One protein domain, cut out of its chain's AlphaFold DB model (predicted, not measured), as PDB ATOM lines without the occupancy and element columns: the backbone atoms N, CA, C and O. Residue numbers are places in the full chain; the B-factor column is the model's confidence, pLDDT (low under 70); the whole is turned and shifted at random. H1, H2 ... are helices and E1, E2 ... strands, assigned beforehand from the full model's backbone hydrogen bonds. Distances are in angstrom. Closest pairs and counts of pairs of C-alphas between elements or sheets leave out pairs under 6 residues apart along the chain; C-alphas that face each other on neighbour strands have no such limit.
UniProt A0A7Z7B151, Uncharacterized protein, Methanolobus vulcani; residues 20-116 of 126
ATOM      1  N   VAL A  20     151.134 128.957 178.843       91.88
ATOM      2  CA  VAL A  20     151.045 130.225 179.572       91.88
ATOM      3  C   VAL A  20     152.303 130.371 180.414       91.88
ATOM      4  O   VAL A  20     152.584 129.503 181.235       91.88
ATOM      5  N   ILE A  21     153.057 131.453 180.222       90.12
ATOM      6  CA  ILE A  21     154.220 131.785 181.053       90.12
ATOM      7  C   ILE A  21     154.015 133.174 181.641       90.12
ATOM      8  O   ILE A  21     153.836 134.139 180.901       90.12
ATOM      9  N   SER A  22     154.073 133.294 182.964       89.25
ATOM     10  CA  SER A  22     154.010 134.577 183.667       89.25
ATOM     11  C   SER A  22     155.354 134.884 184.316       89.25
ATOM     12  O   SER A  22     155.955 134.009 184.930       89.25
ATOM     13  N   LEU A  23     155.819 136.130 184.198       86.88
ATOM     14  CA  LEU A  23     157.030 136.609 184.861       86.88
ATOM     15  C   LEU A  23     156.847 137.995 185.487       86.88
ATOM     16  O   LEU A  23     156.131 138.857 184.962       86.88
ATOM     17  N   GLU A  24     157.574 138.230 186.575       84.50
ATOM     18  CA  GLU A  24     157.821 139.560 187.126       84.50
ATOM     19  C   GLU A  24     159.280 139.942 186.848       84.50
ATOM     20  O   GLU A  24     160.213 139.260 187.260       84.50
ATOM     21  N   ASN A  25     159.491 141.010 186.077       82.19
ATOM     22  CA  ASN A  25     160.838 141.450 185.711       82.19
ATOM     23  C   ASN A  25     161.499 142.213 186.869       82.19
ATOM     24  O   ASN A  25     160.810 142.823 187.679       82.19
ATOM     25  N   ILE A  26     162.833 142.330 186.854       86.31
ATOM     26  CA  ILE A  26     163.600 143.164 187.809       86.31
ATOM     27  C   ILE A  26     163.084 144.617 187.839       86.31
ATOM     28  O   ILE A  26     163.053 145.264 188.881       86.31
ATOM     29  N   CYS A  27     162.593 145.128 186.703       88.56
ATOM     30  CA  CYS A  27     161.955 146.442 186.605       88.56
ATOM     31  C   CYS A  27     160.505 146.489 187.137       88.56
ATOM     32  O   CYS A  27     159.784 147.442 186.840       88.56
ATOM     33  N   ARG A  28     160.064 145.454 187.868       87.00
ATOM     34  CA  ARG A  28     158.735 145.261 188.483       87.00
ATOM     35  C   ARG A  28     157.551 145.264 187.519       87.00
ATOM     36  O   ARG A  28     156.400 145.394 187.928       87.00
ATOM     37  N   ASN A  29     157.815 145.112 186.224       93.69
ATOM     38  CA  ASN A  29     156.757 144.944 185.239       93.69
ATOM     39  C   ASN A  29     156.354 143.477 185.139       93.69
ATOM     40  O   ASN A  29     157.204 142.604 184.926       93.69
ATOM     41  N   ARG A  30     155.047 143.236 185.222       93.69
ATOM     42  CA  ARG A  30     154.459 141.909 185.056       93.69
ATOM     43  C   ARG A  30     154.164 141.660 183.595       93.69
ATOM     44  O   ARG A  30     153.719 142.568 182.890       93.69
ATOM     45  N   THR A  31     154.453 140.448 183.148       95.25
ATOM     46  CA  THR A  31     154.174 140.010 181.785       95.25
ATOM     47  C   THR A  31     153.648 138.586 181.794       95.25
ATOM     48  O   THR A  31     154.222 137.730 182.461       95.25
ATOM     49  N   THR A  32     152.589 138.342 181.035       96.56
ATOM     50  CA  THR A  32     152.072 137.013 180.725       96.56
ATOM     51  C   THR A  32     152.198 136.793 179.227       96.56
ATOM     52  O   THR A  32     151.812 137.645 178.429       96.56
ATOM     53  N   VAL A  33     152.760 135.654 178.848       96.88
ATOM     54  CA  VAL A  33     152.925 135.210 177.470       96.88
ATOM     55  C   VAL A  33     152.050 133.987 177.254       96.88
ATOM     56  O   VAL A  33     152.112 133.030 178.022       96.88
ATOM     57  N   LEU A  34     151.252 134.026 176.197       95.75
ATOM     58  CA  LEU A  34     150.368 132.953 175.765       95.75
ATOM     59  C   LEU A  34     150.838 132.482 174.394       95.75
ATOM     60  O   LEU A  34     150.916 133.301 173.484       95.75
ATOM     61  N   ALA A  35     151.124 131.192 174.236       95.00
ATOM     62  CA  ALA A  35     151.450 130.596 172.944       95.00
ATOM     63  C   ALA A  35     150.418 129.538 172.561       95.00
ATOM     64  O   ALA A  35     150.055 128.686 173.378       95.00
ATOM     65  N   GLN A  36     149.944 129.614 171.319       93.62
ATOM     66  CA  GLN A  36     148.977 128.681 170.756       93.62
ATOM     67  C   GLN A  36     149.340 128.335 169.318       93.62
ATOM     68  O   GLN A  36     149.605 129.211 168.492       93.62
ATOM     69  N   HIS A  37     149.295 127.046 169.011       88.75
ATOM     70  CA  HIS A  37     149.413 126.566 167.648       88.75
ATOM     71  C   HIS A  37     148.223 127.020 166.782       88.75
ATOM     72  O   HIS A  37     147.058 126.815 167.133       88.75
ATOM     73  N   GLU A  38     148.526 127.603 165.620       85.38
ATOM     74  CA  GLU A  38     147.560 128.043 164.609       85.38
ATOM     75  C   GLU A  38     148.039 127.610 163.212       85.38
ATOM     76  O   GLU A  38     148.702 128.343 162.472       85.38
ATOM     77  N   GLY A  39     147.709 126.372 162.835       84.00
ATOM     78  CA  GLY A  39     148.050 125.815 161.525       84.00
ATOM     79  C   GLY A  39     149.557 125.630 161.336       84.00
ATOM     80  O   GLY A  39     150.157 124.751 161.935       84.00
ATOM     81  N   LYS A  40     150.184 126.423 160.459       84.88
ATOM     82  CA  LYS A  40     151.645 126.371 160.225       84.88
ATOM     83  C   LYS A  40     152.434 127.354 161.092       84.88
ATOM     84  O   LYS A  40     153.665 127.379 161.035       84.88
ATOM     85  N   ASN A  41     151.725 128.154 161.880       90.75
ATOM     86  CA  ASN A  41     152.306 129.195 162.697       90.75
ATOM     87  C   ASN A  41     151.970 128.975 164.172       90.75
ATOM     88  O   ASN A  41     151.144 128.145 164.548       90.75
ATOM     89  N   THR A  42     152.632 129.748 165.018       92.81
ATOM     90  CA  THR A  42     152.323 129.869 166.436       92.81
ATOM     91  C   THR A  42     151.968 131.310 166.723       92.81
ATOM     92  O   THR A  42     152.774 132.218 166.496       92.81
ATOM     93  N   ARG A  43     150.758 131.509 167.234       95.00
ATOM     94  CA  ARG A  43     150.310 132.802 167.718       95.00
ATOM     95  C   ARG A  43     150.820 132.998 169.135       95.00
ATOM     96  O   ARG A  43     150.599 132.152 170.000       95.00
ATOM     97  N   ILE A  44     151.498 134.115 169.360       96.44
ATOM     98  CA  ILE A  44     151.947 134.553 170.675       96.44
ATOM     99  C   ILE A  44     151.190 135.820 171.049       96.44
ATOM    100  O   ILE A  44     151.254 136.795 170.306       96.44
ATOM    101  N   ASN A  45     150.560 135.831 172.221       97.19
ATOM    102  CA  ASN A  45     150.025 137.042 172.836       97.19
ATOM    103  C   ASN A  45     150.859 137.410 174.066       97.19
ATOM    104  O   ASN A  45     151.208 136.544 174.868       97.19
ATOM    105  N   VAL A  46     151.179 138.692 174.213       97.00
ATOM    106  CA  VAL A  46     151.968 139.243 175.316       97.00
ATOM    107  C   VAL A  46     151.139 140.303 176.025       97.00
ATOM    108  O   VAL A  46     150.918 141.400 175.513       97.00
ATOM    109  N   GLU A  47     150.705 139.988 177.238       96.88
ATOM    110  CA  GLU A  47     150.049 140.930 178.137       96.88
ATOM    111  C   GLU A  47     151.077 141.476 179.115       96.88
ATOM    112  O   GLU A  47     151.749 140.719 179.808       96.88
ATOM    113  N   THR A  48     151.237 142.795 179.187       95.81
ATOM    114  CA  THR A  48     152.306 143.394 179.989       95.81
ATOM    115  C   THR A  48     151.926 144.754 180.552       95.81
ATOM    116  O   THR A  48     151.201 145.537 179.931       95.81
ATOM    117  N   THR A  49     152.487 145.088 181.713       96.00
ATOM    118  CA  THR A  49     152.449 146.455 182.251       96.00
ATOM    119  C   THR A  49     153.536 147.348 181.641       96.00
ATOM    120  O   THR A  49     153.434 148.571 181.717       96.00
ATOM    121  N   CYS A  50     154.555 146.774 180.986       94.69
ATOM    122  CA  CYS A  50     155.707 147.515 180.475       94.69
ATOM    123  C   CYS A  50     155.396 148.260 179.169       94.69
ATOM    124  O   CYS A  50     155.179 147.649 178.123       94.69
ATOM    125  N   ALA A  51     155.482 149.592 179.182       93.25
ATOM    126  CA  ALA A  51     155.245 150.415 177.992       93.25
ATOM    127  C   ALA A  51     156.215 150.122 176.830       93.25
ATOM    128  O   ALA A  51     155.825 150.234 175.670       93.25
ATOM    129  N   LYS A  52     157.465 149.723 177.114       92.75
ATOM    130  CA  LYS A  52     158.437 149.358 176.065       92.75
ATOM    131  C   LYS A  52     158.035 148.067 175.351       92.75
ATOM    132  O   LYS A  52     158.071 148.018 174.128       92.75
ATOM    133  N   ILE A  53     157.588 147.062 176.105       95.12
ATOM    134  CA  ILE A  53     157.114 145.796 175.535       95.12
ATOM    135  C   ILE A  53     155.824 146.011 174.742       95.12
ATOM    136  O   ILE A  53     155.722 145.494 173.636       95.12
ATOM    137  N   LYS A  54     154.912 146.874 175.214       94.81
ATOM    138  CA  LYS A  54     153.719 147.252 174.435       94.81
ATOM    139  C   LYS A  54     154.054 147.806 173.050       94.81
ATOM    140  O   LYS A  54     153.338 147.527 172.097       94.81
ATOM    141  N   LYS A  55     155.139 148.583 172.943       93.62
ATOM    142  CA  LYS A  55     155.634 149.101 171.659       93.62
ATOM    143  C   LYS A  55     156.291 148.006 170.820       93.62
ATOM    144  O   LYS A  55     156.019 147.925 169.632       93.62
ATOM    145  N   TRP A  56     157.109 147.153 171.438       94.69
ATOM    146  CA  TRP A  56     157.731 146.010 170.760       94.69
ATOM    147  C   TRP A  56     156.698 145.049 170.161       94.69
ATOM    148  O   TRP A  56     156.906 144.518 169.074       94.69
ATOM    149  N   GLY A  57     155.556 144.866 170.816       92.00
ATOM    150  CA  GLY A  57     154.401 144.165 170.272       92.00
ATOM    151  C   GLY A  57     153.730 143.280 171.309       92.00
ATOM    152  O   GLY A  57     154.396 142.641 172.120       92.00
ATOM    153  N   ASN A  58     152.401 143.231 171.235       92.19
ATOM    154  CA  ASN A  58     151.571 142.387 172.096       92.19
ATOM    155  C   ASN A  58     151.083 141.123 171.387       92.19
ATOM    156  O   ASN A  58     150.487 140.264 172.022       92.19
ATOM    157  N   GLU A  59     151.316 141.015 170.082       94.31
ATOM    158  CA  GLU A  59     150.881 139.888 169.274       94.31
ATOM    159  C   GLU A  59     151.941 139.572 168.219       94.31
ATOM    160  O   GLU A  59     152.487 140.471 167.567       94.31
ATOM    161  N   PHE A  60     152.241 138.286 168.070       93.88
ATOM    162  CA  PHE A  60     153.168 137.770 167.075       93.88
ATOM    163  C   PHE A  60     152.565 136.541 166.413       93.88
ATOM    164  O   PHE A  60     151.986 135.688 167.078       93.88
ATOM    165  N   ASN A  61     152.754 136.433 165.104       93.06
ATOM    166  CA  ASN A  61     152.403 135.247 164.342       93.06
ATOM    167  C   ASN A  61     153.697 134.667 163.768       93.06
ATOM    168  O   ASN A  61     154.224 135.178 162.780       93.06
ATOM    169  N   LEU A  62     154.263 133.683 164.465       92.25
ATOM    170  CA  LEU A  62     155.608 133.178 164.206       92.25
ATOM    171  C   LEU A  62     155.542 131.886 163.383       92.25
ATOM    172  O   LEU A  62     154.835 130.956 163.781       92.25
ATOM    173  N   PRO A  63     156.256 131.785 162.252       89.00
ATOM    174  CA  PRO A  63     156.244 130.575 161.435       89.00
ATOM    175  C   PRO A  63     156.977 129.431 162.145       89.00
ATOM    176  O   PRO A  63     157.995 129.663 162.789       89.00
ATOM    177  N   LYS A  64     156.541 128.176 161.979       81.06
ATOM    178  CA  LYS A  64     157.286 126.981 162.448       81.06
ATOM    179  C   LYS A  64     158.484 126.623 161.543       81.06
ATOM    180  O   LYS A  64     158.881 125.469 161.446       81.06
ATOM    181  N   MET A  65     159.006 127.582 160.780       73.00
ATOM    182  CA  MET A  65     159.999 127.296 159.750       73.00
ATOM    183  C   MET A  65     161.398 127.247 160.359       73.00
ATOM    184  O   MET A  65     161.974 128.285 160.683       73.00
ATOM    185  N   ASP A  66     161.934 126.037 160.450       64.56
ATOM    186  CA  ASP A  66     163.342 125.796 160.731       64.56
ATOM    187  C   ASP A  66     164.058 125.575 159.401       64.56
ATOM    188  O   ASP A  66     163.794 124.610 158.680       64.56
ATOM    189  N   LEU A  67     164.935 126.509 159.039       61.84
ATOM    190  CA  LEU A  67     165.941 126.236 158.018       61.84
ATOM    191  C   LEU A  67     167.070 125.457 158.700       61.84
ATOM    192  O   LEU A  67     167.297 125.658 159.891       61.84
ATOM    193  N   ILE A  68     167.763 124.596 157.947       60.78
ATOM    194  CA  ILE A  68     168.765 123.627 158.446       60.78
ATOM    195  C   ILE A  68     169.721 124.234 159.494       60.78
ATOM    196  O   ILE A  68     170.043 123.558 160.464       60.78
ATOM    197  N   ASP A  69     170.061 125.523 159.368       66.31
ATOM    198  CA  ASP A  69     170.969 126.229 160.281       66.31
ATOM    199  C   ASP A  69     170.391 127.525 160.894       66.31
ATOM    200  O   ASP A  69     171.145 128.367 161.387       66.31
ATOM    201  N   ARG A  70     169.070 127.762 160.835       73.06
ATOM    202  CA  ARG A  70     168.487 129.037 161.297       73.06
ATOM    203  C   ARG A  70     167.077 128.908 161.873       73.06
ATOM    204  O   ARG A  70     166.148 128.485 161.184       73.06
ATOM    205  N   ASP A  71     166.909 129.422 163.093       85.50
ATOM    206  CA  ASP A  71     165.603 129.669 163.715       85.50
ATOM    207  C   ASP A  71     165.066 131.035 163.248       85.50
ATOM    208  O   ASP A  71     165.434 132.099 163.753       85.50
ATOM    209  N   VAL A  72     164.204 131.009 162.226       87.38
ATOM    210  CA  VAL A  72     163.641 132.221 161.602       87.38
ATOM    211  C   VAL A  72     162.830 133.049 162.609       87.38
ATOM    212  O   VAL A  72     162.836 134.282 162.551       87.38
ATOM    213  N   SER A  73     162.149 132.387 163.547       89.94
ATOM    214  CA  SER A  73     161.339 133.046 164.575       89.94
ATOM    215  C   SER A  73     162.209 133.790 165.585       89.94
ATOM    216  O   SER A  73     161.904 134.934 165.939       89.94
ATOM    217  N   PHE A  74     163.327 133.185 165.987       90.69
ATOM    218  CA  PHE A  74     164.330 133.816 166.841       90.69
ATOM    219  C   PHE A  74     164.923 135.075 166.199       90.69
ATOM    220  O   PHE A  74     164.981 136.130 166.839       90.69
ATOM    221  N   ASP A  75     165.317 134.997 164.927       90.56
ATOM    222  CA  ASP A  75     165.888 136.134 164.198       90.56
ATOM    223  C   ASP A  75     164.892 137.291 164.072       90.56
ATOM    224  O   ASP A  75     165.240 138.454 164.306       90.56
ATOM    225  N   LEU A  76     163.633 136.983 163.749       90.88
ATOM    226  CA  LEU A  76     162.570 137.976 163.621       90.88
ATOM    227  C   LEU A  76     162.330 138.715 164.944       90.88
ATOM    228  O   LEU A  76     162.265 139.950 164.971       90.88
ATOM    229  N   LEU A  77     162.249 137.977 166.052       92.12
ATOM    230  CA  LEU A  77     162.047 138.563 167.375       92.12
ATOM    231  C   LEU A  77     163.250 139.393 167.828       92.12
ATOM    232  O   LEU A  77     163.056 140.482 168.375       92.12
ATOM    233  N   ASN A  78     164.480 138.949 167.551       90.69
ATOM    234  CA  ASN A  78     165.688 139.704 167.886       90.69
ATOM    235  C   ASN A  78     165.849 140.978 167.059       90.69
ATOM    236  O   ASN A  78     166.208 142.018 167.615       90.69
ATOM    237  N   LYS A  79     165.536 140.935 165.760       92.06
ATOM    238  CA  LYS A  79     165.532 142.135 164.916       92.06
ATOM    239  C   LYS A  79     164.550 143.170 165.460       92.06
ATOM    240  O   LYS A  79     164.923 144.323 165.666       92.06
ATOM    241  N   LYS A  80     163.328 142.742 165.791       92.62
ATOM    242  CA  LYS A  80     162.316 143.620 166.390       92.62
ATOM    243  C   LYS A  80     162.751 144.124 167.770       92.62
ATOM    244  O   LYS A  80     162.539 145.281 168.114       92.62
ATOM    245  N   ARG A  81     163.406 143.286 168.579       93.25
ATOM    246  CA  ARG A  81     163.956 143.691 169.885       93.25
ATOM    247  C   ARG A  81     164.934 144.862 169.736       93.25
ATOM    248  O   ARG A  81     164.860 145.809 170.519       93.25
ATOM    249  N   ALA A  82     165.825 144.785 168.745       91.44
ATOM    250  CA  ALA A  82     166.801 145.828 168.446       91.44
ATOM    251  C   ALA A  82     166.125 147.122 167.962       91.44
ATOM    252  O   ALA A  82     166.428 148.192 168.482       91.44
ATOM    253  N   GLU A  83     165.156 147.016 167.051       93.69
ATOM    254  CA  GLU A  83     164.386 148.155 166.527       93.69
ATOM    255  C   GLU A  83     163.704 148.967 167.640       93.69
ATOM    256  O   GLU A  83     163.748 150.194 167.645       93.69
ATOM    257  N   TYR A  84     163.140 148.285 168.639       92.75
ATOM    258  CA  TYR A  84     162.439 148.925 169.756       92.75
ATOM    259  C   TYR A  84     163.334 149.207 170.971       92.75
ATOM    260  O   TYR A  84     162.828 149.608 172.023       92.75
ATOM    261  N   SER A  85     164.654 149.019 170.843       91.25
ATOM    262  CA  SER A  85     165.638 149.285 171.904       91.25
ATOM    263  C   SER A  85     165.254 148.653 173.251       91.25
ATOM    264  O   SER A  85     165.359 149.272 174.317       91.25
ATOM    265  N   ILE A  86     164.754 147.415 173.212       91.75
ATOM    266  CA  ILE A  86     164.454 146.662 174.431       91.75
ATOM    267  C   ILE A  86     165.774 146.340 175.129       91.75
ATOM    268  O   ILE A  86     166.735 145.906 174.494       91.75
ATOM    269  N   CYS A  87     165.829 146.574 176.443       86.44
ATOM    270  CA  CYS A  87     167.049 146.368 177.211       86.44
ATOM    271  C   CYS A  87     167.501 144.904 177.138       86.44
ATOM    272  O   CYS A  87     166.684 143.983 177.162       86.44
ATOM    273  N   SER A  88     168.815 144.697 177.047       85.38
ATOM    274  CA  SER A  88     169.423 143.370 176.888       85.38
ATOM    275  C   SER A  88     169.101 142.422 178.044       85.38
ATOM    276  O   SER A  88     169.031 141.217 177.833       85.38
ATOM    277  N   ASN A  89     168.850 142.969 179.235       87.75
ATOM    278  CA  ASN A  89     168.448 142.244 180.439       87.75
ATOM    279  C   ASN A  89     166.922 142.069 180.591       87.75
ATOM    280  O   ASN A  89     166.462 141.640 181.646       87.75
ATOM    281  N   CYS A  90     166.113 142.446 179.594       91.44
ATOM    282  CA  CYS A  90     164.683 142.164 179.638       91.44
ATOM    283  C   CYS A  90     164.442 140.676 179.389       91.44
ATOM    284  O   CYS A  90     164.807 140.160 178.332       91.44
ATOM    285  N   TYR A  91     163.755 140.013 180.318       92.38
ATOM    286  CA  TYR A  91     163.428 138.596 180.183       92.38
ATOM    287  C   TYR A  91     162.204 138.339 179.297       92.38
ATOM    288  O   TYR A  91     161.962 137.205 178.909       92.38
ATOM    289  N   VAL A  92     161.460 139.372 178.887       94.56
ATOM    290  CA  VAL A  92     160.259 139.178 178.060       94.56
ATOM    291  C   VAL A  92     160.567 138.576 176.679       94.56
ATOM    292  O   VAL A  92     159.943 137.569 176.351       94.56
ATOM    293  N   PRO A  93     161.514 139.098 175.865       94.62
ATOM    294  CA  PRO A  93     161.859 138.460 174.593       94.62
ATOM    295  C   PRO A  93     162.301 136.988 174.709       94.62
ATOM    296  O   PRO A  93     161.762 136.171 173.960       94.62
ATOM    297  N   PRO A  94     163.214 136.597 175.627       93.50
ATOM    298  CA  PRO A  94     163.538 135.184 175.788       93.50
ATOM    299  C   PRO A  94     162.347 134.367 176.304       93.50
ATOM    300  O   PRO A  94     162.157 133.259 175.820       93.50
ATOM    301  N   THR A  95     161.479 134.903 177.173       94.31
ATOM    302  CA  THR A  95     160.248 134.196 177.575       94.31
ATOM    303  C   THR A  95     159.294 133.960 176.402       94.31
ATOM    304  O   THR A  95     158.702 132.887 176.311       94.31
ATOM    305  N   VAL A  96     159.163 134.917 175.476       95.75
ATOM    306  CA  VAL A  96     158.395 134.723 174.234       95.75
ATOM    307  C   VAL A  96     158.956 133.561 173.415       95.75
ATOM    308  O   VAL A  96     158.189 132.707 172.969       95.75
ATOM    309  N   MET A  97     160.282 133.475 173.277       94.50
ATOM    310  CA  MET A  97     160.930 132.343 172.607       94.50
ATOM    311  C   MET A  97     160.729 131.024 173.352       94.50
ATOM    312  O   MET A  97     160.439 130.017 172.715       94.50
ATOM    313  N   SER A  98     160.820 131.014 174.684       93.12
ATOM    314  CA  SER A  98     160.551 129.817 175.483       93.12
ATOM    315  C   SER A  98     159.121 129.318 175.284       93.12
ATOM    316  O   SER A  98     158.928 128.131 175.046       93.12
ATOM    317  N   ALA A  99     158.125 130.210 175.312       94.31
ATOM    318  CA  ALA A  99     156.732 129.841 175.065       94.31
ATOM    319  C   ALA A  99     156.546 129.265 173.654       94.31
ATOM    320  O   ALA A  99     155.907 128.226 173.492       94.31
ATOM    321  N   TYR A 100     157.163 129.893 172.649       93.88
ATOM    322  CA  TYR A 100     157.170 129.398 171.274       93.88
ATOM    323  C   TYR A 100     157.823 128.008 171.159       93.88
ATOM    324  O   TYR A 100     157.253 127.115 170.537       93.88
ATOM    325  N   TRP A 101     158.984 127.786 171.776       92.62
ATOM    326  CA  TRP A 101     159.692 126.503 171.723       92.62
ATOM    327  C   TRP A 101     158.978 125.385 172.484       92.62
ATOM    328  O   TRP A 101     158.967 124.256 171.997       92.62
ATOM    329  N   ILE A 102     158.362 125.683 173.630       92.00
ATOM    330  CA  ILE A 102     157.522 124.720 174.356       92.00
ATOM    331  C   ILE A 102     156.301 124.365 173.508       92.00
ATOM    332  O   ILE A 102     155.962 123.192 173.362       92.00
ATOM    333  N   GLU A 103     155.646 125.361 172.907       91.94
ATOM    334  CA  GLU A 103     154.447 125.117 172.104       91.94
ATOM    335  C   GLU A 103     154.742 124.300 170.840       91.94
ATOM    336  O   GLU A 103     153.920 123.471 170.446       91.94
ATOM    337  N   ASN A 104     155.933 124.469 170.259       88.75
ATOM    338  CA  ASN A 104     156.402 123.743 169.074       88.75
ATOM    339  C   ASN A 104     157.228 122.484 169.379       88.75
ATOM    340  O   ASN A 104     157.814 121.931 168.449       88.75
ATOM    341  N   GLU A 105     157.269 122.035 170.637       88.38
ATOM    342  CA  GLU A 105     157.941 120.800 171.080       88.38
ATOM    343  C   GLU A 105     159.465 120.769 170.858       88.38
ATOM    344  O   GLU A 105     160.087 119.712 170.923       88.38
ATOM    345  N   LYS A 106     160.106 121.935 170.681       88.19
ATOM    346  CA  LYS A 106     161.573 122.057 170.805       88.19
ATOM    347  C   LYS A 106     162.023 121.947 172.264       88.19
ATOM    348  O   LYS A 106     163.142 121.527 172.543       88.19
ATOM    349  N   ILE A 107     161.140 122.316 173.192       88.81
ATOM    350  CA  ILE A 107     161.225 121.982 174.615       88.81
ATOM    351  C   ILE A 107     160.027 121.072 174.923       88.81
ATOM    352  O   ILE A 107     158.893 121.501 174.697       88.81
ATOM    353  N   PRO A 108     160.225 119.840 175.430       89.81
ATOM    354  CA  PRO A 108     159.113 118.938 175.721       89.81
ATOM    355  C   PRO A 108     158.131 119.532 176.742       89.81
ATOM    356  O   PRO A 108     158.535 120.028 177.801       89.81
ATOM    357  N   LYS A 109     156.828 119.454 176.453       89.12
ATOM    358  CA  LYS A 109     155.773 120.021 177.313       89.12
ATOM    359  C   LYS A 109     155.711 119.316 178.668       89.12
ATOM    360  O   LYS A 109     155.392 119.938 179.676       89.12
ATOM    361  N   GLU A 110     156.040 118.032 178.704       88.44
ATOM    362  CA  GLU A 110     156.100 117.190 179.900       88.44
ATOM    363  C   GLU A 110     157.179 117.686 180.862       88.44
ATOM    364  O   GLU A 110     156.959 117.734 182.071       88.44
ATOM    365  N   VAL A 111     158.325 118.112 180.320       87.38
ATOM    366  CA  VAL A 111     159.422 118.686 181.105       87.38
ATOM    367  C   VAL A 111     158.984 120.019 181.704       87.38
ATOM    368  O   VAL A 111     159.134 120.214 182.907       87.38
ATOM    369  N   ALA A 112     158.375 120.901 180.906       86.50
ATOM    370  CA  ALA A 112     157.866 122.181 181.399       86.50
ATOM    371  C   ALA A 112     156.800 122.001 182.500       86.50
ATOM    372  O   ALA A 112     156.855 122.669 183.528       86.50
ATOM    373  N   LYS A 113     155.872 121.049 182.325       85.94
ATOM    374  CA  LYS A 113     154.851 120.711 183.333       85.94
ATOM    375  C   LYS A 113     155.450 120.173 184.630       85.94
ATOM    376  O   LYS A 113     154.911 120.462 185.689       85.94
ATOM    377  N   LYS A 114     156.536 119.396 184.557       89.50
ATOM    378  CA  LYS A 114     157.185 118.805 185.736       89.50
ATOM    379  C   LYS A 114     157.802 119.856 186.663       89.50
ATOM    380  O   LYS A 114     157.793 119.652 187.869       89.50
ATOM    381  N   TYR A 115     158.382 120.921 186.109       83.19
ATOM    382  CA  TYR A 115     159.058 121.942 186.914       83.19
ATOM    383  C   TYR A 115     158.105 122.986 187.505       83.19
ATOM    384  O   TYR A 115     158.481 123.606 188.488       83.19
ATOM    385  N   GLU A 116     156.889 123.130 186.960       78.56
ATOM    386  CA  GLU A 116     155.831 124.087 187.353       78.56
ATOM    387  C   GLU A 116     156.226 125.577 187.264       78.56
ATOM    388  O   GLU A 116     155.508 126.356 186.631       78.56
TER     389      GLU A 116
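What this domain is: This is residues 20 to 116 of the 126 residues of an uncharacterized protein of Methanolobus vulcani (UniProt A0A7Z7B151). A twisted antiparallel sheet of four strands, E1 to E4, makes a wall with helices over one face and the other face bare. H3 packs on E2, E3 and E1, while H2 runs back beside H3 near the E4 edge; short H1 sits at one end of the sheet, and H4 turns off at a corner after H3, away from the sheet. The 97 printed residues hold four named helices and four named strands, in the order E1 E2 E3 H1 E4 H2 H3 H4, of the mixed class. The whole is compact, with a radius of gyration of the C-alphas of 13.1 A and spans of 33 by 31 by 21 A.

How they stand to each other: E1, residues 20 to 24, E2, residues 30 to 38, and E3, residues 41 to 48, form a meander, each strand the antiparallel neighbour of the one before. E1 and E2 are a hairpin, with N 21 and O 33 within hydrogen-bond range at 2.9 A. E2 and E3 are also a hairpin, with N 34 and O 45 at 2.8 A. E4, residues 59 to 63, is antiparallel to E3, with N 44 and O 60 at 2.8 A; E1 and E4 are the edge strands. H3, residues 92 to 103, is on the sheet, and the closest C-alphas of E2 and H3, those of Ala 35 and Ala 99, are 5.7 A apart. H2, residues 72 to 83, lies on the same face as H3, over none of the strands, giving two layers, helices on one face of a sheet. H2 and H3 form a helical hairpin: they touch, H3 with residues 93 to 97 alone, at a shallow tilt of 14 degrees, opposite ways, and their closest C-alphas, those of Phe 74 and Met 97, are 6.9 A apart. H1, residues 51 to 56, only grazes the sheet, with its residues 53 to 56. H4, residues 109 to 115, is not on the sheet; H3 and H4 only just touch, only at the corner, with 3 pairs of C-alphas within 8 A, the closest Ile 102 and Lys 109 at 5.8 A. In H1, H2, H3 and H4 every O i to N i+4 pair is within hydrogen-bond range.

Where its parts are: E1 begins at C-alpha 20 (151.045, 130.225, 179.572). E2 measures 25.7 A from first to last C-alpha, E3 22.4 A, H2 16.7 A and H3 16.3 A. H4 ends at C-alpha 115 (159.058, 121.942, 186.914).

The domain as a whole: The C-alphas farthest apart, those of Arg 28 and Ile 68, are 38.4 A apart. The printed part has no cut and no long link. Its mean pLDDT is 89.6; residues 66 to 69 are under 70.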